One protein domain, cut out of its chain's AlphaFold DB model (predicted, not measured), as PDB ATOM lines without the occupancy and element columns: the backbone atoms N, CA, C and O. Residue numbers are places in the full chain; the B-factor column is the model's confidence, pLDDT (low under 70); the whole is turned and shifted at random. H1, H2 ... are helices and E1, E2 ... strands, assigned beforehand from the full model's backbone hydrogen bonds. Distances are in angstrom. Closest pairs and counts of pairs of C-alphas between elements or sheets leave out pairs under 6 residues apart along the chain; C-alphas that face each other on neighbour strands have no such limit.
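Overview. This is residues 368 to 579 of the 996 residues of an uncharacterized protein of Deltaproteobacteria bacterium RIFOXYD12_FULL_50_9 (UniProt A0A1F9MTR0). Two lobes stand end to end in a rod, and the long strand E2 runs from one into the other. In one lobe H3 packs between the hairpin E5 and E6 and the edge strand E4 of a four-stranded sheet; in the other H1 covers E9 and part of E2, with the short pair E10 and E11 near that end. The printed part has 212 residues, with five named helices and eleven named strands in the order E1 H1 H2 E2 E3 E4 H3 H4 E5 E6 E7 E8 E9 E10 H5 E11; under half are in named elements, of mixed class. The sheets E1 E9 E2 E6 E5, E4 E3 E7 E8 and E10 E11 are antiparallel. The whole is compact, with a radius of gyration of the C-alphas of 19.3 A and spans of 60 by 29 by 29 A.

Arrangement. The largest sheet, strongly twisted and curled, runs E1, residues 368 to 370, E9, 533 to 540, E2, 422 to 431, E6, 492 to 496, and E5, 476 to 480. E2's pairing is staggered: N 424 and O 538 of E9 are 2.8 A apart, N 429 and O 494 of E6 3.0 A, within hydrogen-bond range. So are N 537 of E9 and O 369 of E1, 3.1 A, and N 477 and O 495 of the hairpin E5 and E6, 2.8 A. H1, residues 402 to 413, is on this sheet over E9 and E2, height 8.2 A; the closest C-alphas of H1 and E9 are Met 402 and Gly 535, 4.2 A. E1, H1, H2, residues 416 to 419, and E2 form a split strand-helix-strand unit, same-way strands with E9 between, its crossover right-handed. H5, residues 552 to 555, is on the same face as H1. H3, residues 459 to 468, is on this sheet, its closest C-alphas to E5 being Ala 464 and Ala 478, 4.8 A. H3 is also on the sheet E4, 449 to 455, E3, 440 to 446, E7, 505 to 508, and E8, 524 to 526, over E4 at 8.2 A height; with each sheet it makes two layers, a helix on one face. N 444 and O 451 of the hairpin E3 and E4 are 3.0 A apart, N 445 of E3 and O 508 of E7 2.8 A, N 507 and O 524 of the hairpin E7 and E8 2.8 A. H4, residues 471 to 474, only grazes that sheet. E10, 545 to 548, and E11, 575 to 578, have N 547 and O 576 2.8 A apart. Every O i to N i+4 pair is within range in H1 and H3; H2, H4 and H5 are too short for one.

Along the chain. E2 is 29.6 A long, from C-alpha 422 at (22.785, -22.709, 162.647) to C-alpha 431 at (29.169, -19.075, 134.003). E4 measures 19.4 A, E3 19.0 A, E9 17.2 A and H1 16.6 A.

Size, cuts and confidence. The C-alphas farthest apart, of Gly 385 and Thr 438, are 61.3 A apart. The printed part has no cut. Long links join E1 to H1, E5 to E6, E7 to E8 and H5 to E11. Mean pLDDT of the printed part is 73.9; 59 residues are under 70, among them 431 to 440, 511 to 523 and 556 to 579.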
ATOM      1  N   THR A 368      23.381 -11.452 158.216       61.75
ATOM      2  CA  THR A 368      24.327 -11.758 157.134       61.75
ATOM      3  C   THR A 368      25.555 -10.857 157.211       61.75
ATOM      4  O   THR A 368      25.415  -9.640 157.267       61.75
ATOM      5  N   GLY A 369      26.752 -11.453 157.182       65.25
ATOM      6  CA  GLY A 369      28.033 -10.732 157.158       65.25
ATOM      7  C   GLY A 369      28.949 -11.173 156.015       65.25
ATOM      8  O   GLY A 369      28.929 -12.343 155.617       65.25
ATOM      9  N   VAL A 370      29.758 -10.246 155.484       67.56
ATOM     10  CA  VAL A 370      30.783 -10.511 154.452       67.56
ATOM     11  C   VAL A 370      32.126 -10.833 155.106       67.56
ATOM     12  O   VAL A 370      32.731 -10.005 155.783       67.56
ATOM     13  N   VAL A 371      32.646 -12.038 154.886       70.50
ATOM     14  CA  VAL A 371      33.846 -12.503 155.589       70.50
ATOM     15  C   VAL A 371      35.122 -11.841 155.030       70.50
ATOM     16  O   VAL A 371      35.436 -11.972 153.848       70.50
ATOM     17  N   THR A 372      35.911 -11.173 155.882       70.50
ATOM     18  CA  THR A 372      37.155 -10.471 155.491       70.50
ATOM     19  C   THR A 372      38.400 -11.376 155.574       70.50
ATOM     20  O   THR A 372      38.315 -12.550 155.944       70.50
ATOM     21  N   ASN A 373      39.586 -10.899 155.173       65.62
ATOM     22  CA  ASN A 373      40.816 -11.711 155.134       65.62
ATOM     23  C   ASN A 373      41.455 -11.919 156.533       65.62
ATOM     24  O   ASN A 373      41.361 -11.054 157.394       65.62
ATOM     25  N   GLY A 374      42.131 -13.057 156.748       74.44
ATOM     26  CA  GLY A 374      42.827 -13.408 158.002       74.44
ATOM     27  C   GLY A 374      42.176 -14.555 158.790       74.44
ATOM     28  O   GLY A 374      40.953 -14.688 158.805       74.44
ATOM     29  N   ALA A 375      42.995 -15.406 159.420       80.94
ATOM     30  CA  ALA A 375      42.528 -16.516 160.260       80.94
ATOM     31  C   ALA A 375      42.024 -16.025 161.630       80.94
ATOM     32  O   ALA A 375      42.468 -14.975 162.105       80.94
ATOM     33  N   ILE A 376      41.128 -16.802 162.246       82.25
ATOM     34  CA  ILE A 376      40.606 -16.573 163.601       82.25
ATOM     35  C   ILE A 376      41.093 -17.727 164.495       82.25
ATOM     36  O   ILE A 376      40.746 -18.885 164.226       82.25
ATOM     37  N   PRO A 377      41.934 -17.456 165.508       84.56
ATOM     38  CA  PRO A 377      42.370 -18.445 166.491       84.56
ATOM     39  C   PRO A 377      41.207 -19.092 167.259       84.56
ATOM     40  O   PRO A 377      40.120 -18.534 167.379       84.56
ATOM     41  N   ALA A 378      41.431 -20.292 167.803       81.62
ATOM     42  CA  ALA A 378      40.446 -20.925 168.680       81.62
ATOM     43  C   ALA A 378      40.287 -20.107 169.970       81.62
ATOM     44  O   ALA A 378      41.286 -19.800 170.616       81.62
ATOM     45  N   GLY A 379      39.045 -19.814 170.363       77.38
ATOM     46  CA  GLY A 379      38.742 -19.042 171.574       77.38
ATOM     47  C   GLY A 379      38.526 -17.541 171.355       77.38
ATOM     48  O   GLY A 379      37.916 -16.913 172.214       77.38
ATOM     49  N   ASP A 380      38.925 -16.996 170.202       83.12
ATOM     50  CA  ASP A 380      38.787 -15.562 169.889       83.12
ATOM     51  C   ASP A 380      37.360 -15.157 169.505       83.12
ATOM     52  O   ASP A 380      37.056 -13.972 169.411       83.12
ATOM     53  N   LEU A 381      36.476 -16.124 169.280       83.75
ATOM     54  CA  LEU A 381      35.052 -15.900 169.091       83.75
ATOM     55  C   LEU A 381      34.263 -16.859 169.977       83.75
ATOM     56  O   LEU A 381      34.650 -18.012 170.197       83.75
ATOM     57  N   SER A 382      33.123 -16.392 170.462       84.19
ATOM     58  CA  SER A 382      32.187 -17.186 171.241       84.19
ATOM     59  C   SER A 382      30.747 -16.834 170.897       84.19
ATOM     60  O   SER A 382      30.449 -15.726 170.459       84.19
ATOM     61  N   ILE A 383      29.859 -17.803 171.088       82.38
ATOM     62  CA  ILE A 383      28.416 -17.669 170.922       82.38
ATOM     63  C   ILE A 383      27.780 -18.016 172.262       82.38
ATOM     64  O   ILE A 383      27.952 -19.133 172.748       82.38
ATOM     65  N   ASN A 384      27.053 -17.076 172.870       80.00
ATOM     66  CA  ASN A 384      26.468 -17.227 174.207       80.00
ATOM     67  C   ASN A 384      27.506 -17.716 175.242       80.00
ATOM     68  O   ASN A 384      27.231 -18.608 176.042       80.00
ATOM     69  N   GLY A 385      28.736 -17.190 175.169       79.88
ATOM     70  CA  GLY A 385      29.858 -17.583 176.032       79.88
ATOM     71  C   GLY A 385      30.512 -18.933 175.695       79.88
ATOM     72  O   GLY A 385      31.479 -19.322 176.347       79.88
ATOM     73  N   ILE A 386      30.038 -19.655 174.675       84.25
ATOM     74  CA  ILE A 386      30.652 -20.901 174.197       84.25
ATOM     75  C   ILE A 386      31.652 -20.567 173.092       84.25
ATOM     76  O   ILE A 386      31.259 -20.126 172.014       84.25
ATOM     77  N   SER A 387      32.941 -20.799 173.342       85.94
ATOM     78  CA  SER A 387      33.995 -20.589 172.345       85.94
ATOM     79  C   SER A 387      33.776 -21.437 171.092       85.94
ATOM     80  O   SER A 387      33.557 -22.649 171.184       85.94
ATOM     81  N   ILE A 388      33.895 -20.813 169.921       85.25
ATOM     82  CA  ILE A 388      33.960 -21.532 168.646       85.25
ATOM     83  C   ILE A 388      35.405 -21.962 168.356       85.25
ATOM     84  O   ILE A 388      36.372 -21.356 168.829       85.25
ATOM     85  N   GLY A 389      35.560 -23.063 167.614       81.88
ATOM     86  CA  GLY A 389      36.873 -23.563 167.200       81.88
ATOM     87  C   GLY A 389      37.596 -22.603 166.246       81.88
ATOM     88  O   GLY A 389      36.999 -21.664 165.727       81.88
ATOM     89  N   ALA A 390      38.884 -22.855 165.989       85.50
ATOM     90  CA  ALA A 390      39.668 -22.035 165.063       85.50
ATOM     91  C   ALA A 390      39.038 -22.012 163.659       85.50
ATOM     92  O   ALA A 390      38.709 -23.063 163.102       85.50
ATOM     93  N   ILE A 391      38.940 -20.824 163.061       86.31
ATOM     94  CA  ILE A 391      38.484 -20.641 161.682       86.31
ATOM     95  C   ILE A 391      39.706 -20.339 160.821       86.31
ATOM     96  O   ILE A 391      40.301 -19.258 160.881       86.31
ATOM     97  N   ALA A 392      40.082 -21.310 159.990       83.31
ATOM     98  CA  ALA A 392      41.154 -21.127 159.026       83.31
ATOM     99  C   ALA A 392      40.768 -20.061 157.987       83.31
ATOM    100  O   ALA A 392      39.683 -20.109 157.398       83.31
ATOM    101  N   GLY A 393      41.677 -19.112 157.753       77.06
ATOM    102  CA  GLY A 393      41.538 -18.131 156.681       77.06
ATOM    103  C   GLY A 393      41.688 -18.756 155.289       77.06
ATOM    104  O   GLY A 393      42.092 -19.909 155.141       77.06
ATOM    105  N   GLY A 394      41.391 -17.967 154.261       72.81
ATOM    106  CA  GLY A 394      41.581 -18.333 152.861       72.81
ATOM    107  C   GLY A 394      41.848 -17.094 152.005       72.81
ATOM    108  O   GLY A 394      41.493 -15.987 152.426       72.81
ATOM    109  N   PRO A 395      42.501 -17.243 150.836       75.06
ATOM    110  CA  PRO A 395      42.644 -16.143 149.892       75.06
ATOM    111  C   PRO A 395      41.266 -15.716 149.369       75.06
ATOM    112  O   PRO A 395      40.387 -16.554 149.164       75.06
ATOM    113  N   ALA A 396      41.086 -14.415 149.131       74.00
ATOM    114  CA  ALA A 396      39.905 -13.923 148.433       74.00
ATOM    115  C   ALA A 396      39.985 -14.326 146.952       74.00
ATOM    116  O   ALA A 396      40.941 -13.968 146.262       74.00
ATOM    117  N   ASN A 397      38.977 -15.046 146.467       72.12
ATOM    118  CA  ASN A 397      38.834 -15.396 145.057       72.12
ATOM    119  C   ASN A 397      37.826 -14.427 144.427       72.12
ATOM    120  O   ASN A 397      36.675 -14.374 144.852       72.12
ATOM    121  N   ASN A 398      38.261 -13.641 143.434       75.19
ATOM    122  CA  ASN A 398      37.422 -12.645 142.740       75.19
ATOM    123  C   ASN A 398      36.651 -11.715 143.705       75.19
ATOM    124  O   ASN A 398      35.450 -11.479 143.548       75.19
ATOM    125  N   GLY A 399      37.349 -11.251 144.747       70.50
ATOM    126  CA  GLY A 399      36.827 -10.343 145.772       70.50
ATOM    127  C   GLY A 399      36.038 -10.988 146.917       70.50
ATOM    128  O   GLY A 399      35.781 -10.295 147.893       70.50
ATOM    129  N   LEU A 400      35.720 -12.291 146.867       79.50
ATOM    130  CA  LEU A 400      34.956 -12.988 147.916       79.50
ATOM    131  C   LEU A 400      35.813 -13.999 148.695       79.50
ATOM    132  O   LEU A 400      36.607 -14.742 148.114       79.50
ATOM    133  N   ASN A 401      35.630 -14.088 150.019       82.44
ATOM    134  CA  ASN A 401      36.349 -15.044 150.875       82.44
ATOM    135  C   ASN A 401      35.559 -16.349 151.104       82.44
ATOM    136  O   ASN A 401      35.180 -16.703 152.223       82.44
ATOM    137  N   MET A 402      35.305 -17.068 150.010       83.88
ATOM    138  CA  MET A 402      34.403 -18.231 149.945       83.88
ATOM    139  C   MET A 402      34.850 -19.394 150.848       83.88
ATOM    140  O   MET A 402      34.027 -20.016 151.524       83.88
ATOM    141  N   LEU A 403      36.162 -19.656 150.912       84.50
ATOM    142  CA  LEU A 403      36.734 -20.721 151.745       84.50
ATOM    143  C   LEU A 403      36.564 -20.413 153.237       84.50
ATOM    144  O   LEU A 403      36.199 -21.292 154.016       84.50
ATOM    145  N   LYS A 404      36.793 -19.159 153.645       84.19
ATOM    146  CA  LYS A 404      36.638 -18.762 155.044       84.19
ATOM    147  C   LYS A 404      35.171 -18.735 155.467       84.19
ATOM    148  O   LYS A 404      34.884 -19.150 156.586       84.19
ATOM    149  N   ALA A 405      34.242 -18.330 154.599       85.06
ATOM    150  CA  ALA A 405      32.806 -18.437 154.873       85.06
ATOM    151  C   ALA A 405      32.385 -19.899 155.123       85.06
ATOM    152  O   ALA A 405      31.733 -20.195 156.125       85.06
ATOM    153  N   ALA A 406      32.863 -20.839 154.299       85.56
ATOM    154  CA  ALA A 406      32.613 -22.269 154.490       85.56
ATOM    155  C   ALA A 406      33.236 -22.833 155.780       85.56
ATOM    156  O   ALA A 406      32.571 -23.577 156.508       85.56
ATOM    157  N   ASN A 407      34.471 -22.437 156.107       87.06
ATOM    158  CA  ASN A 407      35.127 -22.810 157.366       87.06
ATOM    159  C   ASN A 407      34.404 -22.219 158.586       87.06
ATOM    160  O   ASN A 407      34.263 -22.896 159.602       87.06
ATOM    161  N   SER A 408      33.911 -20.981 158.479       86.81
ATOM    162  CA  SER A 408      33.140 -20.310 159.532       86.81
ATOM    163  C   SER A 408      31.832 -21.052 159.791       86.81
ATOM    164  O   SER A 408      31.548 -21.395 160.938       86.81
ATOM    165  N   ARG A 409      31.085 -21.411 158.732       88.75
ATOM    166  CA  ARG A 409      29.879 -22.245 158.841       88.75
ATOM    167  C   ARG A 409      30.174 -23.552 159.576       88.75
ATOM    168  O   ARG A 409      29.437 -23.914 160.487       88.75
ATOM    169  N   ALA A 410      31.241 -24.255 159.198       87.62
ATOM    170  CA  ALA A 410      31.605 -25.524 159.823       87.62
ATOM    171  C   ALA A 410      31.950 -25.367 161.317       87.62
ATOM    172  O   ALA A 410      31.486 -26.156 162.136       87.62
ATOM    173  N   ALA A 411      32.717 -24.333 161.678       86.44
ATOM    174  CA  ALA A 411      33.102 -24.064 163.063       86.44
ATOM    175  C   ALA A 411      31.908 -23.664 163.948       86.44
ATOM    176  O   ALA A 411      31.814 -24.120 165.086       86.44
ATOM    177  N   ILE A 412      30.979 -22.859 163.423       85.25
ATOM    178  CA  ILE A 412      29.746 -22.464 164.122       85.25
ATOM    179  C   ILE A 412      28.805 -23.664 164.253       85.25
ATOM    180  O   ILE A 412      28.311 -23.947 165.343       85.25
ATOM    181  N   ASN A 413      28.628 -24.437 163.177       89.06
ATOM    182  CA  ASN A 413      27.718 -25.579 163.201       89.06
ATOM    183  C   ASN A 413      28.209 -26.727 164.103       89.06
ATOM    184  O   ASN A 413      27.412 -27.521 164.601       89.06
ATOM    185  N   ALA A 414      29.514 -26.791 164.387       87.06
ATOM    186  CA  ALA A 414      30.079 -27.735 165.349       87.06
ATOM    187  C   ALA A 414      29.610 -27.485 166.797       87.06
ATOM    188  O   ALA A 414      29.610 -28.412 167.606       87.06
ATOM    189  N   VAL A 415      29.184 -26.258 167.129       83.81
ATOM    190  CA  VAL A 415      28.644 -25.908 168.454       83.81
ATOM    191  C   VAL A 415      27.118 -25.746 168.462       83.81
ATOM    192  O   VAL A 415      26.555 -25.415 169.509       83.81
ATOM    193  N   THR A 416      26.417 -26.026 167.354       81.81
ATOM    194  CA  THR A 416      24.952 -25.867 167.234       81.81
ATOM    195  C   THR A 416      24.178 -26.626 168.300       81.81
ATOM    196  O   THR A 416      23.238 -26.081 168.855       81.81
ATOM    197  N   VAL A 417      24.575 -27.849 168.665       78.00
ATOM    198  CA  VAL A 417      23.845 -28.638 169.682       78.00
ATOM    199  C   VAL A 417      23.800 -27.930 171.043       78.00
ATOM    200  O   VAL A 417      22.862 -28.115 171.806       78.00
ATOM    201  N   ARG A 418      24.809 -27.107 171.352       75.44
ATOM    202  CA  ARG A 418      24.908 -26.379 172.626       75.44
ATOM    203  C   ARG A 418      24.412 -24.937 172.536       75.44
ATOM    204  O   ARG A 418      24.108 -24.339 173.562       75.44
ATOM    205  N   THR A 419      24.387 -24.372 171.333       75.38
ATOM    206  CA  THR A 419      24.059 -22.957 171.093       75.38
ATOM    207  C   THR A 419      22.689 -22.759 170.443       75.38
ATOM    208  O   THR A 419      22.154 -21.661 170.525       75.38
ATOM    209  N   GLU A 420      22.125 -23.800 169.822       73.00
ATOM    210  CA  GLU A 420      20.934 -23.797 168.952       73.00
ATOM    211  C   GLU A 420      21.045 -22.897 167.712       73.00
ATOM    212  O   GLU A 420      20.057 -22.638 167.027       73.00
ATOM    213  N   ILE A 421      22.256 -22.447 167.382       78.38
ATOM    214  CA  ILE A 421      22.499 -21.559 166.245       78.38
ATOM    215  C   ILE A 421      22.987 -22.364 165.064       78.38
ATOM    216  O   ILE A 421      23.949 -23.125 165.171       78.38
ATOM    217  N   THR A 422      22.349 -22.153 163.921       80.88
ATOM    218  CA  THR A 422      22.785 -22.709 162.647       80.88
ATOM    219  C   THR A 422      23.295 -21.585 161.760       80.88
ATOM    220  O   THR A 422      22.602 -20.599 161.523       80.88
ATOM    221  N   ALA A 423      24.507 -21.743 161.248       84.38
ATOM    222  CA  ALA A 423      25.033 -20.948 160.157       84.38
ATOM    223  C   ALA A 423      24.719 -21.620 158.818       84.38
ATOM    224  O   ALA A 423      24.840 -22.843 158.668       84.38
ATOM    225  N   ARG A 424      24.366 -20.803 157.830       85.06
ATOM    226  CA  ARG A 424      24.103 -21.203 156.449       85.06
ATOM    227  C   ARG A 424      24.862 -20.314 155.476       85.06
ATOM    228  O   ARG A 424      25.193 -19.171 155.794       85.06
ATOM    229  N   LEU A 425      25.144 -20.852 154.296       84.88
ATOM    230  CA  LEU A 425      25.739 -20.116 153.179       84.88
ATOM    231  C   LEU A 425      24.680 -19.810 152.121       84.88
ATOM    232  O   LEU A 425      23.705 -20.542 151.989       84.88
ATOM    233  N   THR A 426      24.904 -18.768 151.329       84.50
ATOM    234  CA  THR A 426      24.126 -18.536 150.108       84.50
ATOM    235  C   THR A 426      24.878 -19.129 148.922       84.50
ATOM    236  O   THR A 426      26.065 -18.844 148.722       84.50
ATOM    237  N   THR A 427      24.204 -19.960 148.128       81.44
ATOM    238  CA  THR A 427      24.791 -20.583 146.934       81.44
ATOM    239  C   THR A 427      25.134 -19.541 145.864       81.44
ATOM    240  O   THR A 427      24.307 -18.691 145.523       81.44
ATOM    241  N   LEU A 428      26.343 -19.642 145.301       84.50
ATOM    242  CA  LEU A 428      26.834 -18.820 144.191       84.50
ATOM    243  C   LEU A 428      27.403 -19.730 143.102       84.50
ATOM    244  O   LEU A 428      28.186 -20.630 143.401       84.50
ATOM    245  N   THR A 429      27.090 -19.464 141.837       81.81
ATOM    246  CA  THR A 429      27.766 -20.121 140.710       81.81
ATOM    247  C   THR A 429      28.131 -19.127 139.615       81.81
ATOM    248  O   THR A 429      27.513 -18.070 139.481       81.81
ATOM    249  N   THR A 430      29.152 -19.458 138.827       73.88
ATOM    250  CA  THR A 430      29.694 -18.593 137.775       73.88
ATOM    251  C   THR A 430      29.667 -19.301 136.424       73.88
ATOM    252  O   THR A 430      30.130 -20.436 136.312       73.88
ATOM    253  N   GLY A 431      29.152 -18.628 135.396       67.25
ATOM    254  CA  GLY A 431      29.169 -19.075 134.003       67.25
ATOM    255  C   GLY A 431      30.332 -18.460 133.219       67.25
ATOM    256  O   GLY A 431      30.657 -17.285 133.397       67.25
ATOM    257  N   GLY A 432      30.964 -19.262 132.358       63.47
ATOM    258  CA  GLY A 432      32.151 -18.894 131.574       63.47
ATOM    259  C   GLY A 432      31.971 -17.776 130.527       63.47
ATOM    260  O   GLY A 432      30.891 -17.238 130.308       63.47
ATOM    261  N   VAL A 433      33.082 -17.418 129.872       54.38
ATOM    262  CA  VAL A 433      33.174 -16.311 128.900       54.38
ATOM    263  C   VAL A 433      32.642 -16.739 127.530       54.38
ATOM    264  O   VAL A 433      33.206 -17.630 126.896       54.38
ATOM    265  N   ALA A 434      31.601 -16.059 127.048       58.53
ATOM    266  CA  ALA A 434      31.010 -16.322 125.739       58.53
ATOM    267  C   ALA A 434      31.768 -15.649 124.587       58.53
ATOM    268  O   ALA A 434      32.105 -14.466 124.654       58.53
ATOM    269  N   ALA A 435      31.975 -16.377 123.486       55.41
ATOM    270  CA  ALA A 435      32.470 -15.809 122.233       55.41
ATOM    271  C   ALA A 435      31.334 -15.093 121.475       55.41
ATOM    272  O   ALA A 435      30.267 -15.667 121.264       55.41
ATOM    273  N   ALA A 436      31.564 -13.848 121.046       53.84
ATOM    274  CA  ALA A 436      30.592 -13.077 120.269       53.84
ATOM    275  C   ALA A 436      30.391 -13.685 118.866       53.84
ATOM    276  O   ALA A 436      31.354 -13.874 118.122       53.84
ATOM    277  N   GLY A 437      29.140 -13.976 118.495       57.38
ATOM    278  CA  GLY A 437      28.785 -14.610 117.223       57.38
ATOM    279  C   GLY A 437      27.309 -14.431 116.841       57.38
ATOM    280  O   GLY A 437      26.509 -13.951 117.634       57.38
ATOM    281  N   THR A 438      26.973 -14.792 115.595       58.47
ATOM    282  CA  THR A 438      25.668 -14.598 114.917       58.47
ATOM    283  C   THR A 438      24.438 -14.961 115.755       58.47
ATOM    284  O   THR A 438      24.492 -15.898 116.538       58.47
ATOM    285  N   THR A 439      23.309 -14.274 115.517       60.31
ATOM    286  CA  THR A 439      22.062 -14.398 116.294       60.31
ATOM    287  C   THR A 439      21.606 -15.841 116.509       60.31
ATOM    288  O   THR A 439      21.227 -16.525 115.558       60.31
ATOM    289  N   THR A 440      21.563 -16.273 117.768       68.44
ATOM    290  CA  THR A 440      21.135 -17.619 118.178       68.44
ATOM    291  C   THR A 440      20.102 -17.548 119.303       68.44
ATOM    292  O   THR A 440      20.116 -16.621 120.114       68.44
ATOM    293  N   THR A 441      19.194 -18.527 119.352       74.19
ATOM    294  CA  THR A 441      18.286 -18.739 120.492       74.19
ATOM    295  C   THR A 441      18.968 -19.663 121.494       74.19
ATOM    296  O   THR A 441      19.424 -20.736 121.101       74.19
ATOM    297  N   VAL A 442      19.010 -19.266 122.763       75.44
ATOM    298  CA  VAL A 442      19.525 -20.074 123.875       75.44
ATOM    299  C   VAL A 442      18.349 -20.481 124.757       75.44
ATOM    300  O   VAL A 442      17.501 -19.643 125.074       75.44
ATOM    301  N   SER A 443      18.295 -21.758 125.138       79.31
ATOM    302  CA  SER A 443      17.273 -22.288 126.044       79.31
ATOM    303  C   SER A 443      17.874 -23.264 127.052       79.31
ATOM    304  O   SER A 443      18.700 -24.102 126.681       79.31
ATOM    305  N   PHE A 444      17.429 -23.170 128.302       82.81
ATOM    306  CA  PHE A 444      17.772 -24.075 129.402       82.81
ATOM    307  C   PHE A 444      16.701 -24.016 130.494       82.81
ATOM    308  O   PHE A 444      15.844 -23.135 130.486       82.81
ATOM    309  N   ASN A 445      16.768 -24.930 131.453       83.81
ATOM    310  CA  ASN A 445      15.966 -24.889 132.667       83.81
ATOM    311  C   ASN A 445      16.847 -24.476 133.851       83.81
ATOM    312  O   ASN A 445      17.891 -25.092 134.058       83.81
ATOM    313  N   LEU A 446      16.415 -23.491 134.640       85.50
ATOM    314  CA  LEU A 446      17.043 -23.059 135.893       85.50
ATOM    315  C   LEU A 446      16.101 -23.377 137.052       85.50
ATOM    316  O   LEU A 446      14.965 -22.914 137.050       85.50
ATOM    317  N   ASN A 447      16.543 -24.192 138.011       86.44
ATOM    318  CA  ASN A 447      15.724 -24.662 139.135       86.44
ATOM    319  C   ASN A 447      14.328 -25.148 138.686       86.44
ATOM    320  O   ASN A 447      13.308 -24.811 139.274       86.44
ATOM    321  N   ASN A 448      14.295 -25.941 137.605       85.19
ATOM    322  CA  ASN A 448      13.094 -26.471 136.937       85.19
ATOM    323  C   ASN A 448      12.193 -25.456 136.198       85.19
ATOM    324  O   ASN A 448      11.184 -25.870 135.627       85.19
ATOM    325  N   VAL A 449      12.562 -24.175 136.115       87.06
ATOM    326  CA  VAL A 449      11.862 -23.165 135.299       87.06
ATOM    327  C   VAL A 449      12.545 -23.031 133.938       87.06
ATOM    328  O   VAL A 449      13.756 -22.831 133.862       87.06
ATOM    329  N   GLY A 450      11.779 -23.143 132.851       84.38
ATOM    330  CA  GLY A 450      12.301 -23.012 131.489       84.38
ATOM    331  C   GLY A 450      12.554 -21.558 131.093       84.38
ATOM    332  O   GLY A 450      11.649 -20.730 131.154       84.38
ATOM    333  N   ILE A 451      13.767 -21.262 130.634       84.44
ATOM    334  CA  ILE A 451      14.212 -19.940 130.187       84.44
ATOM    335  C   ILE A 451      14.624 -20.038 128.717       84.44
ATOM    336  O   ILE A 451      15.369 -20.939 128.329       84.44
ATOM    337  N   SER A 452      14.142 -19.112 127.884       82.94
ATOM    338  CA  SER A 452      14.520 -19.023 126.470       82.94
ATOM    339  C   SER A 452      14.615 -17.572 126.014       82.94
ATOM    340  O   SER A 452      13.696 -16.787 126.241       82.94
ATOM    341  N   PHE A 453      15.715 -17.213 125.354       83.62
ATOM    342  CA  PHE A 453      15.942 -15.864 124.832       83.62
ATOM    343  C   PHE A 453      16.791 -15.892 123.554       83.62
ATOM    344  O   PHE A 453      17.439 -16.886 123.225       83.62
ATOM    345  N   ARG A 454      16.770 -14.789 122.798       76.75
ATOM    346  CA  ARG A 454      17.609 -14.585 121.604       76.75
ATOM    347  C   ARG A 454      18.732 -13.612 121.934       76.75
ATOM    348  O   ARG A 454      18.467 -12.609 122.583       76.75
ATOM    349  N   THR A 455      19.939 -13.863 121.436       73.56
ATOM    350  CA  THR A 455      21.087 -12.961 121.629       73.56
ATOM    351  C   THR A 455      21.917 -12.793 120.351       73.56
ATOM    352  O   THR A 455      21.838 -13.641 119.462       73.56
ATOM    353  N   ASN A 456      22.659 -11.684 120.211       65.56
ATOM    354  CA  ASN A 456      23.441 -11.336 119.012       65.56
ATOM    355  C   ASN A 456      24.853 -10.759 119.275       65.56
ATOM    356  O   ASN A 456      25.772 -11.102 118.539       65.56
ATOM    357  N   ALA A 457      25.041  -9.880 120.265       66.12
ATOM    358  CA  ALA A 457      26.299  -9.158 120.503       66.12
ATOM    359  C   ALA A 457      26.730  -9.145 121.978       66.12
ATOM    360  O   ALA A 457      27.929  -9.123 122.241       66.12
ATOM    361  N   ASN A 458      25.782  -9.218 122.925       74.31
ATOM    362  CA  ASN A 458      26.047  -9.219 124.370       74.31
ATOM    363  C   ASN A 458      25.353 -10.410 125.078       74.31
ATOM    364  O   ASN A 458      24.461 -10.219 125.906       74.31
ATOM    365  N   PRO A 459      25.761 -11.658 124.778       74.75
ATOM    366  CA  PRO A 459      25.086 -12.875 125.248       74.75
ATOM    367  C   PRO A 459      24.941 -12.990 126.764       74.75
ATOM    368  O   PRO A 459      23.949 -13.536 127.241       74.75
ATOM    369  N   LEU A 460      25.881 -12.441 127.532       77.31
ATOM    370  CA  LEU A 460      25.855 -12.525 128.991       77.31
ATOM    371  C   LEU A 460      24.895 -11.512 129.631       77.31
ATOM    372  O   LEU A 460      24.248 -11.844 130.621       77.31
ATOM    373  N   SER A 461      24.754 -10.302 129.075       80.69
ATOM    374  CA  SER A 461      23.777  -9.330 129.593       80.69
ATOM    375  C   SER A 461      22.347  -9.751 129.274       80.69
ATOM    376  O   SER A 461      21.465  -9.604 130.115       80.69
ATOM    377  N   ASP A 462      22.134 -10.320 128.085       81.38
ATOM    378  CA  ASP A 462      20.827 -10.833 127.671       81.38
ATOM    379  C   ASP A 462      20.417 -12.036 128.539       81.38
ATOM    380  O   ASP A 462      19.272 -12.117 128.981       81.38
ATOM    381  N   ALA A 463      21.369 -12.924 128.859       80.44
ATOM    382  CA  ALA A 463      21.156 -14.027 129.792       80.44
ATOM    383  C   ALA A 463      20.823 -13.532 131.210       80.44
ATOM    384  O   ALA A 463      19.884 -14.035 131.824       80.44
ATOM    385  N   ALA A 464      21.550 -12.527 131.716       85.38
ATOM    386  CA  ALA A 464      21.284 -11.946 133.031       85.38
ATOM    387  C   ALA A 464      19.871 -11.347 133.114       85.38
ATOM    388  O   ALA A 464      19.131 -11.618 134.057       85.38
ATOM    389  N   ALA A 465      19.472 -10.576 132.097       84.81
ATOM    390  CA  ALA A 465      18.142  -9.982 132.021       84.81
ATOM    391  C   ALA A 465      17.035 -11.048 131.938       84.81
ATOM    392  O   ALA A 465      16.023 -10.933 132.629       84.81
ATOM    393  N   ALA A 466      17.238 -12.102 131.141       84.38
ATOM    394  CA  ALA A 466      16.279 -13.196 131.016       84.38
ATOM    395  C   ALA A 466      16.096 -13.955 132.342       84.38
ATOM    396  O   ALA A 466      14.960 -14.202 132.739       84.38
ATOM    397  N   ILE A 467      17.184 -14.265 133.056       86.25
ATOM    398  CA  ILE A 467      17.121 -14.934 134.366       86.25
ATOM    399  C   ILE A 467      16.433 -14.041 135.404       86.25
ATOM    400  O   ILE A 467      15.506 -14.491 136.072       86.25
ATOM    401  N   ASN A 468      16.807 -12.762 135.483       88.88
ATOM    402  CA  ASN A 468      16.200 -11.827 136.433       88.88
ATOM    403  C   ASN A 468      14.708 -11.585 136.167       88.88
ATOM    404  O   ASN A 468      13.961 -11.335 137.103       88.88
ATOM    405  N   SER A 469      14.242 -11.694 134.920       86.50
ATOM    406  CA  SER A 469      12.811 -11.552 134.606       86.50
ATOM    407  C   SER A 469      11.929 -12.667 135.186       86.50
ATOM    408  O   SER A 469      10.712 -12.510 135.261       86.50
ATOM    409  N   VAL A 470      12.537 -13.781 135.608       84.19
ATOM    410  CA  VAL A 470      11.874 -14.923 136.252       84.19
ATOM    411  C   VAL A 470      12.476 -15.229 137.633       84.19
ATOM    412  O   VAL A 470      12.355 -16.353 138.128       84.19
ATOM    413  N   SER A 471      13.126 -14.249 138.276       81.38
ATOM    414  CA  SER A 471      13.788 -14.431 139.579       81.38
ATOM    415  C   SER A 471      12.820 -14.887 140.668       81.38
ATOM    416  O   SER A 471      13.154 -15.781 141.437       81.38
ATOM    417  N   ASP A 472      11.594 -14.361 140.677       78.19
ATOM    418  CA  ASP A 472      10.569 -14.700 141.678       78.19
ATOM    419  C   ASP A 472      10.095 -16.159 141.565       78.19
ATOM    420  O   ASP A 472       9.593 -16.734 142.526       78.19
ATOM    421  N   GLN A 473      10.257 -16.770 140.384       82.38
ATOM    422  CA  GLN A 473       9.891 -18.168 140.126       82.38
ATOM    423  C   GLN A 473      11.070 -19.123 140.320       82.38
ATOM    424  O   GLN A 473      10.882 -20.273 140.703       82.38
ATOM    425  N   THR A 474      12.284 -18.664 140.011       80.00
ATOM    426  CA  THR A 474      13.506 -19.481 140.067       80.00
ATOM    427  C   THR A 474      14.216 -19.412 141.414       80.00
ATOM    428  O   THR A 474      15.014 -20.299 141.724       80.00
ATOM    429  N   GLY A 475      13.964 -18.354 142.189       82.00
ATOM    430  CA  GLY A 475      14.718 -18.018 143.391       82.00
ATOM    431  C   GLY A 475      16.160 -17.587 143.101       82.00
ATOM    432  O   GLY A 475      16.976 -17.589 144.016       82.00
ATOM    433  N   VAL A 476      16.513 -17.239 141.858       84.31
ATOM    434  CA  VAL A 476      17.894 -16.930 141.448       84.31
ATOM    435  C   VAL A 476      17.958 -15.583 140.731       84.31
ATOM    436  O   VAL A 476      17.154 -15.291 139.851       84.31
ATOM    437  N   THR A 477      18.957 -14.775 141.082       88.31
ATOM    438  CA  THR A 477      19.336 -13.557 140.356       88.31
ATOM    439  C   THR A 477      20.626 -13.771 139.576       88.31
ATOM    440  O   THR A 477      21.449 -14.623 139.913       88.31
ATOM    441  N   ALA A 478      20.809 -12.979 138.528       86.31
ATOM    442  CA  ALA A 478      21.958 -13.013 137.649       86.31
ATOM    443  C   ALA A 478      22.563 -11.615 137.472       86.31
ATOM    444  O   ALA A 478      21.854 -10.643 137.208       86.31
ATOM    445  N   ALA A 479      23.886 -11.509 137.555       86.12
ATOM    446  CA  ALA A 479      24.623 -10.268 137.336       86.12
ATOM    447  C   ALA A 479      25.903 -10.518 136.532       86.12
ATOM    448  O   ALA A 479      26.429 -11.629 136.506       86.12
ATOM    449  N   LEU A 480      26.431  -9.479 135.881       83.25
ATOM    450  CA  LEU A 480      27.755  -9.563 135.267       83.25
ATOM    451  C   LEU A 480      28.843  -9.461 136.342       83.25
ATOM    452  O   LEU A 480      28.752  -8.670 137.282       83.25
ATOM    453  N   GLY A 481      29.886 -10.267 136.184       78.94
ATOM    454  CA  GLY A 481      31.072 -10.270 137.018       78.94
ATOM    455  C   GLY A 481      31.759  -8.912 136.956       78.94
ATOM    456  O   GLY A 481      31.977  -8.367 135.872       78.94
ATOM    457  N   THR A 482      32.098  -8.366 138.117       78.75
ATOM    458  CA  THR A 482      32.796  -7.085 138.288       78.75
ATOM    459  C   THR A 482      34.237  -7.278 138.760       78.75
ATOM    460  O   THR A 482      34.953  -6.302 138.963       78.75
ATOM    461  N   GLY A 483      34.677  -8.529 138.942       75.19
ATOM    462  CA  GLY A 483      35.946  -8.873 139.584       75.19
ATOM    463  C   GLY A 483      35.882  -8.893 141.114       75.19
ATOM    464  O   GLY A 483      36.791  -9.452 141.721       75.19
ATOM    465  N   ASN A 484      34.812  -8.344 141.711       74.00
ATOM    466  CA  ASN A 484      34.610  -8.255 143.164       74.00
ATOM    467  C   ASN A 484      33.338  -8.966 143.673       74.00
ATOM    468  O   ASN A 484      33.084  -8.972 144.871       74.00
ATOM    469  N   ASN A 485      32.529  -9.548 142.787       74.00
ATOM    470  CA  ASN A 485      31.272 -10.235 143.111       74.00
ATOM    471  C   ASN A 485      31.351 -11.753 142.865       74.00
ATOM    472  O   ASN A 485      30.365 -12.380 142.489       74.00
ATOM    473  N   GLY A 486      32.537 -12.345 143.037       74.56
ATOM    474  CA  GLY A 486      32.734 -13.796 142.966       74.56
ATOM    475  C   GLY A 486      33.059 -14.346 141.581       74.56
ATOM    476  O   GLY A 486      33.495 -15.491 141.480       74.56
ATOM    477  N   ALA A 487      32.976 -13.526 140.530       77.94
ATOM    478  CA  ALA A 487      33.495 -13.864 139.206       77.94
ATOM    479  C   ALA A 487      34.402 -12.767 138.624       77.94
ATOM    480  O   ALA A 487      34.235 -11.585 138.951       77.94
ATOM    481  N   PRO A 488      35.339 -13.124 137.723       79.25
ATOM    482  CA  PRO A 488      36.112 -12.159 136.944       79.25
ATOM    483  C   PRO A 488      35.217 -11.226 136.115       79.25
ATOM    484  O   PRO A 488      34.084 -11.573 135.770       79.25
ATOM    485  N   VAL A 489      35.748 -10.054 135.744       79.50
ATOM    486  CA  VAL A 489      35.035  -9.090 134.891       79.50
ATOM    487  C   VAL A 489      34.567  -9.760 133.596       79.50
ATOM    488  O   VAL A 489      35.378 -10.330 132.866       79.50
ATOM    489  N   GLY A 490      33.267  -9.672 133.301       70.81
ATOM    490  CA  GLY A 490      32.691 -10.201 132.060       70.81
ATOM    491  C   GLY A 490      32.309 -11.687 132.076       70.81
ATOM    492  O   GLY A 490      32.130 -12.258 131.006       70.81
ATOM    493  N   GLN A 491      32.170 -12.309 133.250       80.81
ATOM    494  CA  GLN A 491      31.490 -13.605 133.432       80.81
ATOM    495  C   GLN A 491      30.069 -13.419 133.979       80.81
ATOM    496  O   GLN A 491      29.734 -12.333 134.440       80.81
ATOM    497  N   LEU A 492      29.220 -14.446 133.929       81.19
ATOM    498  CA  LEU A 492      27.887 -14.380 134.540       81.19
ATOM    499  C   LEU A 492      27.934 -14.941 135.964       81.19
ATOM    500  O   LEU A 492      28.467 -16.024 136.176       81.19
ATOM    501  N   VAL A 493      27.356 -14.232 136.925       86.31
ATOM    502  CA  VAL A 493      27.242 -14.640 138.329       86.31
ATOM    503  C   VAL A 493      25.781 -14.928 138.626       86.31
ATOM    504  O   VAL A 493      24.949 -14.043 138.442       86.31
ATOM    505  N   LEU A 494      25.472 -16.136 139.090       87.12
ATOM    506  CA  LEU A 494      24.138 -16.529 139.534       87.12
ATOM    507  C   LEU A 494      24.131 -16.691 141.050       87.12
ATOM    508  O   LEU A 494      24.934 -17.454 141.592       87.12
ATOM    509  N   THR A 495      23.212 -16.002 141.717       86.31
ATOM    510  CA  THR A 495      23.112 -15.963 143.181       86.31
ATOM    511  C   THR A 495      21.694 -16.290 143.609       86.31
ATOM    512  O   THR A 495      20.739 -15.799 143.004       86.31
ATOM    513  N   ASN A 496      21.538 -17.090 144.660       84.75
ATOM    514  CA  ASN A 496      20.223 -17.303 145.249       84.75
ATOM    515  C   ASN A 496      19.663 -15.981 145.822       84.75
ATOM    516  O   ASN A 496      20.393 -15.181 146.403       84.75
ATOM    517  N   THR A 497      18.375 -15.736 145.602       78.44
ATOM    518  CA  THR A 497      17.643 -14.528 146.014       78.44
ATOM    519  C   THR A 497      17.502 -14.391 147.530       78.44
ATOM    520  O   THR A 497      17.424 -13.268 148.024       78.44
ATOM    521  N   LEU A 498      17.484 -15.504 148.274       74.56
ATOM    522  CA  LEU A 498      17.349 -15.503 149.729       74.56
ATOM    523  C   LEU A 498      18.703 -15.716 150.410       74.56
ATOM    524  O   LEU A 498      19.426 -16.675 150.132       74.56
ATOM    525  N   SER A 499      19.039 -14.826 151.346       71.00
ATOM    526  CA  SER A 499      20.282 -14.934 152.109       71.00
ATOM    527  C   SER A 499      20.268 -16.164 153.021       71.00
ATOM    528  O   SER A 499      19.325 -16.373 153.782       71.00
ATOM    529  N   GLY A 500      21.325 -16.978 152.967       72.00
ATOM    530  CA  GLY A 500      21.426 -18.234 153.708       72.00
ATOM    531  C   GLY A 500      20.638 -19.400 153.101       72.00
ATOM    532  O   GLY A 500      20.497 -20.425 153.768       72.00
ATOM    533  N   ASP A 501      20.110 -19.270 151.879       77.44
ATOM    534  CA  ASP A 501      19.521 -20.404 151.168       77.44
ATOM    535  C   ASP A 501      20.617 -21.286 150.546       77.44
ATOM    536  O   ASP A 501      21.290 -20.910 149.579       77.44
ATOM    537  N   GLU A 502      20.773 -22.484 151.119       78.62
ATOM    538  CA  GLU A 502      21.735 -23.497 150.674       78.62
ATOM    539  C   GLU A 502      21.209 -24.381 149.529       78.62
ATOM    540  O   GLU A 502      21.856 -25.359 149.137       78.62
ATOM    541  N   SER A 503      20.035 -24.061 148.979       81.25
ATOM    542  CA  SER A 503      19.494 -24.752 147.812       81.25
ATOM    543  C   SER A 503      20.465 -24.674 146.637       81.25
ATOM    544  O   SER A 503      21.102 -23.646 146.384       81.25
ATOM    545  N   ALA A 504      20.584 -25.785 145.911       79.25
ATOM    546  CA  ALA A 504      21.461 -25.857 144.757       79.25
ATOM    547  C   ALA A 504      20.955 -24.948 143.631       79.25
ATOM    548  O   ALA A 504      19.753 -24.896 143.365       79.25
ATOM    549  N   ILE A 505      21.874 -24.299 142.920       83.81
ATOM    550  CA  ILE A 505      21.557 -23.670 141.637       83.81
ATOM    551  C   ILE A 505      21.721 -24.751 140.566       83.81
ATOM    552  O   ILE A 505      22.835 -25.207 140.285       83.81
ATOM    553  N   VAL A 506      20.595 -25.186 139.997       83.38
ATOM    554  CA  VAL A 506      20.526 -26.314 139.063       83.38
ATOM    555  C   VAL A 506      20.177 -25.821 137.667       83.38
ATOM    556  O   VAL A 506      19.095 -25.283 137.441       83.38
ATOM    557  N   ILE A 507      21.071 -26.062 136.710       82.06
ATOM    558  CA  ILE A 507      20.860 -25.790 135.288       82.06
ATOM    559  C   ILE A 507      20.799 -27.119 134.540       82.06
ATOM    560  O   ILE A 507      21.719 -27.932 134.614       82.06
ATOM    561  N   THR A 508      19.714 -27.343 133.803       80.19
ATOM    562  CA  THR A 508      19.498 -28.566 133.013       80.19
ATOM    563  C   THR A 508      18.961 -28.250 131.621       80.19
ATOM    564  O   THR A 508      18.479 -27.149 131.361       80.19
ATOM    565  N   ASN A 509      19.016 -29.232 130.716       75.94
ATOM    566  CA  ASN A 509      18.482 -29.136 129.353       75.94
ATOM    567  C   ASN A 509      19.051 -27.962 128.532       75.94
ATOM    568  O   ASN A 509      18.340 -27.389 127.706       75.94
ATOM    569  N   PHE A 510      20.325 -27.610 128.742       75.44
ATOM    570  CA  PHE A 510      20.987 -26.575 127.951       75.44
ATOM    571  C   PHE A 510      21.135 -27.013 126.489       75.44
ATOM    572  O   PHE A 510      21.732 -28.053 126.205       75.44
ATOM    573  N   ASN A 511      20.602 -26.223 125.556       68.19
ATOM    574  CA  ASN A 511      20.589 -26.562 124.132       68.19
ATOM    575  C   ASN A 511      21.459 -25.582 123.323       68.19
ATOM    576  O   ASN A 511      20.951 -24.701 122.632       68.19
ATOM    577  N   GLY A 512      22.783 -25.720 123.438       58.06
ATOM    578  CA  GLY A 512      23.766 -25.012 122.610       58.06
ATOM    579  C   GLY A 512      24.289 -25.924 121.501       58.06
ATOM    580  O   GLY A 512      24.961 -26.916 121.777       58.06
ATOM    581  N   GLY A 513      23.976 -25.630 120.238       52.56
ATOM    582  CA  GLY A 513      24.538 -26.372 119.100       52.56
ATOM    583  C   GLY A 513      26.050 -26.122 118.936       52.56
ATOM    584  O   GLY A 513      26.542 -25.076 119.373       52.56
ATOM    585  N   PRO A 514      26.809 -27.028 118.286       43.84
ATOM    586  CA  PRO A 514      28.249 -26.853 118.101       43.84
ATOM    587  C   PRO A 514      28.535 -25.591 117.268       43.84
ATOM    588  O   PRO A 514      28.062 -25.470 116.141       43.84
ATOM    589  N   GLY A 515      29.300 -24.650 117.836       53.91
ATOM    590  CA  GLY A 515      29.666 -23.374 117.198       53.91
ATOM    591  C   GLY A 515      28.773 -22.168 117.530       53.91
ATOM    592  O   GLY A 515      28.871 -21.150 116.850       53.91
ATOM    593  N   THR A 516      27.915 -22.258 118.550       53.09
ATOM    594  CA  THR A 516      27.085 -21.140 119.047       53.09
ATOM    595  C   THR A 516      27.747 -20.413 120.226       53.09
ATOM    596  O   THR A 516      28.642 -20.969 120.862       53.09
ATOM    597  N   ALA A 517      27.360 -19.154 120.478       52.12
ATOM    598  CA  ALA A 517      27.875 -18.328 121.574       52.12
ATOM    599  C   ALA A 517      27.571 -18.992 122.929       52.12
ATOM    600  O   ALA A 517      26.475 -18.858 123.467       52.12
ATOM    601  N   ASP A 518      28.526 -19.763 123.445       57.09
ATOM    602  CA  ASP A 518      28.389 -20.490 124.703       57.09
ATOM    603  C   ASP A 518      28.368 -19.492 125.863       57.09
ATOM    604  O   ASP A 518      29.375 -18.848 126.134       57.09
ATOM    605  N   THR A 519      27.239 -19.347 126.560       56.56
ATOM    606  CA  THR A 519      27.136 -18.510 127.770       56.56
ATOM    607  C   THR A 519      27.952 -19.065 128.944       56.56
ATOM    608  O   THR A 519      27.892 -18.519 130.042       56.56
ATOM    609  N   GLY A 520      28.658 -20.186 128.745       61.56
ATOM    610  CA  GLY A 520      29.459 -20.871 129.747       61.56
ATOM    611  C   GLY A 520      28.620 -21.459 130.882       61.56
ATOM    612  O   GLY A 520      29.160 -21.772 131.939       61.56
ATOM    613  N   LEU A 521      27.306 -21.586 130.667       65.56
ATOM    614  CA  LEU A 521      26.329 -22.183 131.574       65.56
ATOM    615  C   LEU A 521      26.052 -23.614 131.102       65.56
ATOM    616  O   LEU A 521      25.042 -23.884 130.457       65.56
ATOM    617  N   SER A 522      26.973 -24.538 131.362       64.06
ATOM    618  CA  SER A 522      26.735 -25.957 131.082       64.06
ATOM    619  C   SER A 522      25.722 -26.551 132.076       64.06
ATOM    620  O   SER A 522      25.377 -25.920 133.076       64.06
ATOM    621  N   ASN A 523      25.217 -27.764 131.806       67.44
ATOM    622  CA  ASN A 523      24.374 -28.481 132.771       67.44
ATOM    623  C   ASN A 523      25.150 -28.641 134.092       67.44
ATOM    624  O   ASN A 523      26.121 -29.397 134.154       67.44
ATOM    625  N   MET A 524      24.726 -27.928 135.132       71.88
ATOM    626  CA  MET A 524      25.423 -27.810 136.412       71.88
ATOM    627  C   MET A 524      24.439 -27.994 137.564       71.88
ATOM    628  O   MET A 524      23.265 -27.656 137.457       71.88
ATOM    629  N   ASN A 525      24.931 -28.517 138.682       81.25
ATOM    630  CA  ASN A 525      24.192 -28.634 139.934       81.25
ATOM    631  C   ASN A 525      25.150 -28.246 141.059       81.25
ATOM    632  O   ASN A 525      25.891 -29.097 141.550       81.25
ATOM    633  N   GLN A 526      25.205 -26.950 141.369       82.00
ATOM    634  CA  GLN A 526      26.157 -26.418 142.340       82.00
ATOM    635  C   GLN A 526      25.467 -26.168 143.673       82.00
ATOM    636  O   GLN A 526      24.452 -25.475 143.733       82.00
ATOM    637  N   GLN A 527      26.044 -26.737 144.725       81.50
ATOM    638  CA  GLN A 527      25.677 -26.512 146.119       81.50
ATOM    639  C   GLN A 527      26.735 -25.641 146.799       81.50
ATOM    640  O   GLN A 527      27.876 -25.601 146.334       81.50
ATOM    641  N   PRO A 528      26.391 -24.960 147.902       80.19
ATOM    642  CA  PRO A 528      27.351 -24.120 148.586       80.19
ATOM    643  C   PRO A 528      28.441 -24.975 149.235       80.19
ATOM    644  O   PRO A 528      28.199 -25.756 150.157       80.19
ATOM    645  N   ASP A 529      29.663 -24.803 148.742       80.19
ATOM    646  CA  ASP A 529      30.877 -25.468 149.214       80.19
ATOM    647  C   ASP A 529      32.000 -24.440 149.446       80.19
ATOM    648  O   ASP A 529      31.744 -23.242 149.549       80.19
ATOM    649  N   THR A 530      33.259 -24.874 149.548       79.25
ATOM    650  CA  THR A 530      34.415 -23.984 149.762       79.25
ATOM    651  C   THR A 530      34.740 -23.060 148.577       79.25
ATOM    652  O   THR A 530      35.551 -22.145 148.725       79.25
ATOM    653  N   THR A 531      34.117 -23.281 147.419       77.00
ATOM    654  CA  THR A 531      34.377 -22.619 146.132       77.00
ATOM    655  C   THR A 531      33.125 -22.087 145.418       77.00
ATOM    656  O   THR A 531      33.283 -21.414 144.408       77.00
ATOM    657  N   HIS A 532      31.911 -22.327 145.931       83.19
ATOM    658  CA  HIS A 532      30.629 -21.982 145.289       83.19
ATOM    659  C   HIS A 532      29.617 -21.336 146.263       83.19
ATOM    660  O   HIS A 532      28.481 -21.781 146.412       83.19
ATOM    661  N   ASN A 533      30.020 -20.276 146.968       84.31
ATOM    662  CA  ASN A 533      29.159 -19.492 147.859       84.31
ATOM    663  C   ASN A 533      29.435 -17.985 147.739       84.31
ATOM    664  O   ASN A 533      30.478 -17.575 147.244       84.31
ATOM    665  N   THR A 534      28.532 -17.144 148.221       79.25
ATOM    666  CA  THR A 534      28.638 -15.672 148.146       79.25
ATOM    667  C   THR A 534      29.743 -15.053 149.008       79.25
ATOM    668  O   THR A 534      29.847 -13.832 149.081       79.25
ATOM    669  N   GLY A 535      30.561 -15.844 149.706       76.44
ATOM    670  CA  GLY A 535      31.506 -15.343 150.705       76.44
ATOM    671  C   GLY A 535      30.820 -14.728 151.930       76.44
ATOM    672  O   GLY A 535      31.500 -14.134 152.768       76.44
ATOM    673  N   THR A 536      29.494 -14.871 152.036       78.25
ATOM    674  CA  THR A 536      28.691 -14.402 153.162       78.25
ATOM    675  C   THR A 536      28.206 -15.567 154.006       78.25
ATOM    676  O   THR A 536      28.036 -16.689 153.523       78.25
ATOM    677  N   ILE A 537      28.002 -15.297 155.290       80.19
ATOM    678  CA  ILE A 537      27.463 -16.255 156.251       80.19
ATOM    679  C   ILE A 537      26.193 -15.686 156.863       80.19
ATOM    680  O   ILE A 537      26.168 -14.520 157.252       80.19
ATOM    681  N   THR A 538      25.157 -16.517 156.945       81.12
ATOM    682  CA  THR A 538      23.862 -16.145 157.515       81.12
ATOM    683  C   THR A 538      23.580 -16.976 158.752       81.12
ATOM    684  O   THR A 538      23.610 -18.207 158.700       81.12
ATOM    685  N   PHE A 539      23.299 -16.312 159.869       77.56
ATOM    686  CA  PHE A 539      22.979 -16.964 161.137       77.56
ATOM    687  C   PHE A 539      21.467 -17.111 161.313       77.56
ATOM    688  O   PHE A 539      20.697 -16.195 161.023       77.56
ATOM    689  N   THR A 540      21.032 -18.261 161.826       70.00
ATOM    690  CA  THR A 540      19.635 -18.551 162.169       70.00
ATOM    691  C   THR A 540      19.576 -19.193 163.550       70.00
ATOM    692  O   THR A 540      20.283 -20.167 163.811       70.00
ATOM    693  N   ALA A 541      18.739 -18.655 164.435       66.94
ATOM    694  CA  ALA A 541      18.552 -19.149 165.797       66.94
ATOM    695  C   ALA A 541      17.072 -19.014 166.212       66.94
ATOM    696  O   ALA A 541      16.414 -18.078 165.755       66.94
ATOM    697  N   PRO A 542      16.542 -19.905 167.072       56.06
ATOM    698  CA  PRO A 542      15.168 -19.818 167.583       56.06
ATOM    699  C   PRO A 542      14.992 -18.771 168.701       56.06
ATOM    700  O   PRO A 542      13.867 -18.452 169.073       56.06
ATOM    701  N   ARG A 543      16.094 -18.248 169.252       62.25
ATOM    702  CA  ARG A 543      16.143 -17.281 170.357       62.25
ATOM    703  C   ARG A 543      17.260 -16.264 170.136       62.25
ATOM    704  O   ARG A 543      18.157 -16.503 169.325       62.25
ATOM    705  N   SER A 544      17.220 -15.154 170.870       66.50
ATOM    706  CA  SER A 544      18.293 -14.156 170.869       66.50
ATOM    707  C   SER A 544      19.628 -14.784 171.270       66.50
ATOM    708  O   SER A 544      19.680 -15.672 172.128       66.50
ATOM    709  N   PHE A 545      20.719 -14.297 170.691       69.12
ATOM    710  CA  PHE A 545      22.057 -14.757 171.031       69.12
ATOM    711  C   PHE A 545      23.086 -13.640 170.955       69.12
ATOM    712  O   PHE A 545      22.901 -12.654 170.251       69.12
ATOM    713  N   THR A 546      24.191 -13.817 171.670       75.44
ATOM    714  CA  THR A 546      25.322 -12.884 171.661       75.44
ATOM    715  C   THR A 546      26.530 -13.553 171.026       75.44
ATOM    716  O   THR A 546      26.934 -14.633 171.464       75.44
ATOM    717  N   LEU A 547      27.110 -12.925 170.005       74.44
ATOM    718  CA  LEU A 547      28.457 -13.227 169.540       74.44
ATOM    719  C   LEU A 547      29.428 -12.292 170.248       74.44
ATOM    720  O   LEU A 547      29.196 -11.092 170.302       74.44
ATOM    721  N   ALA A 548      30.517 -12.835 170.763       77.75
ATOM    722  CA  ALA A 548      31.496 -12.074 171.524       77.75
ATOM    723  C   ALA A 548      32.911 -12.446 171.091       77.75
ATOM    724  O   ALA A 548      33.224 -13.638 170.988       77.75
ATOM    725  N   GLY A 549      33.764 -11.444 170.875       76.88
ATOM    726  CA  GLY A 549      35.197 -11.640 170.681       76.88
ATOM    727  C   GLY A 549      35.893 -10.594 169.796       76.88
ATOM    728  O   GLY A 549      35.257  -9.964 168.950       76.88
ATOM    729  N   PRO A 550      37.221 -10.422 169.949       73.25
ATOM    730  CA  PRO A 550      38.004  -9.382 169.264       73.25
ATOM    731  C   PRO A 550      38.004  -9.491 167.730       73.25
ATOM    732  O   PRO A 550      38.251  -8.509 167.029       73.25
ATOM    733  N   ASP A 551      37.713 -10.676 167.195       77.00
ATOM    734  CA  ASP A 551      37.776 -10.980 165.766       77.00
ATOM    735  C   ASP A 551      36.400 -10.973 165.070       77.00
ATOM    736  O   ASP A 551      36.260 -11.496 163.964       77.00
ATOM    737  N   LEU A 552      35.371 -10.359 165.665       72.19
ATOM    738  CA  LEU A 552      34.016 -10.311 165.093       72.19
ATOM    739  C   LEU A 552      33.976  -9.635 163.706       72.19
ATOM    740  O   LEU A 552      33.308 -10.105 162.780       72.19
ATOM    741  N   HIS A 553      34.805  -8.608 163.513       69.38
ATOM    742  CA  HIS A 553      35.029  -7.936 162.229       69.38
ATOM    743  C   HIS A 553      35.514  -8.885 161.116       69.38
ATOM    744  O   HIS A 553      35.301  -8.650 159.924       69.38
ATOM    745  N   LYS A 554      36.141 -10.011 161.481       73.38
ATOM    746  CA  LYS A 554      36.677 -10.992 160.533       73.38
ATOM    747  C   LYS A 554      35.608 -11.888 159.912       73.38
ATOM    748  O   LYS A 554      35.925 -12.562 158.931       73.38
ATOM    749  N   ILE A 555      34.383 -11.894 160.437       71.19
ATOM    750  CA  ILE A 555      33.212 -12.572 159.852       71.19
ATOM    751  C   ILE A 555      32.168 -11.589 159.294       71.19
ATOM    752  O   ILE A 555      31.086 -12.014 158.902       71.19
ATOM    753  N   GLY A 556      32.516 -10.298 159.200       64.56
ATOM    754  CA  GLY A 556      31.700  -9.289 158.518       64.56
ATOM    755  C   GLY A 556      30.520  -8.761 159.318       64.56
ATOM    756  O   GLY A 556      29.521  -8.391 158.715       64.56
ATOM    757  N   LEU A 557      30.612  -8.791 160.650       64.81
ATOM    758  CA  LEU A 557      29.536  -8.405 161.570       64.81
ATOM    759  C   LEU A 557      29.875  -7.169 162.429       64.81
ATOM    760  O   LEU A 557      29.162  -6.871 163.376       64.81
ATOM    761  N   ASP A 558      30.968  -6.477 162.108       56.19
ATOM    762  CA  ASP A 558      31.345  -5.164 162.655       56.19
ATOM    763  C   ASP A 558      30.655  -4.085 161.804       56.19
ATOM    764  O   ASP A 558      30.683  -4.188 160.574       56.19
ATOM    765  N   GLY A 559      30.014  -3.101 162.444       51.91
ATOM    766  CA  GLY A 559      29.216  -2.012 161.865       51.91
ATOM    767  C   GLY A 559      29.923  -1.042 160.899       51.91
ATOM    768  O   GLY A 559      29.578   0.139 160.850       51.91
ATOM    769  N   GLY A 560      30.867  -1.506 160.084       42.88
ATOM    770  CA  GLY A 560      31.359  -0.808 158.899       42.88
ATOM    771  C   GLY A 560      30.388  -0.932 157.719       42.88
ATOM    772  O   GLY A 560      30.462  -1.896 156.969       42.88
ATOM    773  N   GLU A 561      29.491   0.051 157.588       44.12
ATOM    774  CA  GLU A 561      28.586   0.413 156.467       44.12
ATOM    775  C   GLU A 561      27.764  -0.656 155.699       44.12
ATOM    776  O   GLU A 561      26.859  -0.252 154.978       44.12
ATOM    777  N   ASP A 562      27.933  -1.970 155.883       42.25
ATOM    778  CA  ASP A 562      27.244  -2.986 155.054       42.25
ATOM    779  C   ASP A 562      26.604  -4.158 155.836       42.25
ATOM    780  O   ASP A 562      26.367  -5.235 155.286       42.25
ATOM    781  N   VAL A 563      26.250  -3.973 157.117       47.72
ATOM    782  CA  VAL A 563      25.366  -4.922 157.831       47.72
ATOM    783  C   VAL A 563      23.919  -4.433 157.751       47.72
ATOM    784  O   VAL A 563      23.428  -3.692 158.604       47.72
ATOM    785  N   THR A 564      23.198  -4.834 156.704       41.56
ATOM    786  CA  THR A 564      21.768  -4.525 156.578       41.56
ATOM    787  C   THR A 564      20.970  -5.276 157.646       41.56
ATOM    788  O   THR A 564      20.898  -6.502 157.606       41.56
ATOM    789  N   GLY A 565      20.326  -4.562 158.576       46.03
ATOM    790  CA  GLY A 565      19.290  -5.151 159.437       46.03
ATOM    791  C   GLY A 565      19.354  -4.831 160.929       46.03
ATOM    792  O   GLY A 565      18.331  -5.021 161.589       46.03
ATOM    793  N   ILE A 566      20.454  -4.286 161.457       44.41
ATOM    794  CA  ILE A 566      20.597  -3.976 162.891       44.41
ATOM    795  C   ILE A 566      20.305  -2.485 163.152       44.41
ATOM    796  O   ILE A 566      21.006  -1.633 162.608       44.41
ATOM    797  N   PRO A 567      19.300  -2.122 163.971       38.28
ATOM    798  CA  PRO A 567      19.195  -0.780 164.534       38.28
ATOM    799  C   PRO A 567      20.109  -0.671 165.766       38.28
ATOM    800  O   PRO A 567      19.847  -1.320 166.771       38.28
ATOM    801  N   GLY A 568      21.142   0.173 165.694       45.28
ATOM    802  CA  GLY A 568      21.914   0.623 166.859       45.28
ATOM    803  C   GLY A 568      23.001  -0.339 167.343       45.28
ATOM    804  O   GLY A 568      22.817  -1.035 168.335       45.28
ATOM    805  N   ASP A 569      24.165  -0.298 166.698       41.50
ATOM    806  CA  ASP A 569      25.425  -0.696 167.332       41.50
ATOM    807  C   ASP A 569      26.003   0.542 168.047       41.50
ATOM    808  O   ASP A 569      26.269   1.561 167.405       41.50
ATOM    809  N   ILE A 570      26.091   0.515 169.383       41.06
ATOM    810  CA  ILE A 570      26.585   1.643 170.201       41.06
ATOM    811  C   ILE A 570      27.885   1.289 170.947       41.06
ATOM    812  O   ILE A 570      28.461   2.155 171.604       41.06
ATOM    813  N   ALA A 571      28.440   0.080 170.825       42.00
ATOM    814  CA  ALA A 571      29.597  -0.280 171.642       42.00
ATOM    815  C   ALA A 571      30.712  -0.966 170.848       42.00
ATOM    816  O   ALA A 571      30.624  -2.116 170.451       42.00
ATOM    817  N   ASN A 572      31.854  -0.277 170.756       49.56
ATOM    818  CA  ASN A 572      33.182  -0.841 170.469       49.56
ATOM    819  C   ASN A 572      33.648  -1.848 171.564       49.56
ATOM    820  O   ASN A 572      34.830  -1.887 171.908       49.56
ATOM    821  N   ASP A 573      32.746  -2.615 172.184       55.81
ATOM    822  CA  ASP A 573      33.026  -3.536 173.296       55.81
ATOM    823  C   ASP A 573      33.303  -4.982 172.843       55.81
ATOM    824  O   ASP A 573      33.650  -5.833 173.664       55.81
ATOM    825  N   GLY A 574      33.225  -5.252 171.536       59.47
ATOM    826  CA  GLY A 574      33.523  -6.561 170.956       59.47
ATOM    827  C   GLY A 574      32.393  -7.585 171.090       59.47
ATOM    828  O   GLY A 574      32.642  -8.770 170.844       59.47
ATOM    829  N   ASN A 575      31.175  -7.157 171.445       65.00
ATOM    830  CA  ASN A 575      29.992  -8.009 171.542       65.00
ATOM    831  C   ASN A 575      28.878  -7.552 170.589       65.00
ATOM    832  O   ASN A 575      28.499  -6.390 170.559       65.00
ATOM    833  N   LEU A 576      28.283  -8.500 169.864       64.44
ATOM    834  CA  LEU A 576      27.107  -8.285 169.029       64.44
ATOM    835  C   LEU A 576      25.967  -9.197 169.468       64.44
ATOM    836  O   LEU A 576      26.053 -10.422 169.355       64.44
ATOM    837  N   THR A 577      24.865  -8.605 169.916       63.59
ATOM    838  CA  THR A 577      23.641  -9.335 170.263       63.59
ATOM    839  C   THR A 577      22.654  -9.289 169.098       63.59
ATOM    840  O   THR A 577      22.240  -8.217 168.664       63.59
ATOM    841  N   TYR A 578      22.266 -10.460 168.585       58.84
ATOM    842  CA  TYR A 578      21.327 -10.611 167.474       58.84
ATOM    843  C   TYR A 578      20.014 -11.270 167.912       58.84
ATOM    844  O   TYR A 578      20.007 -12.258 168.652       58.84
ATOM    845  N   GLY A 579      18.910 -10.739 167.378       53.16
ATOM    846  CA  GLY A 579      17.540 -11.184 167.622       53.16
ATOM    847  C   GLY A 579      16.809 -10.291 168.624       53.16
ATOM    848  O   GLY A 579      17.020 -10.408 169.826       53.16
TER     849      GLY A 579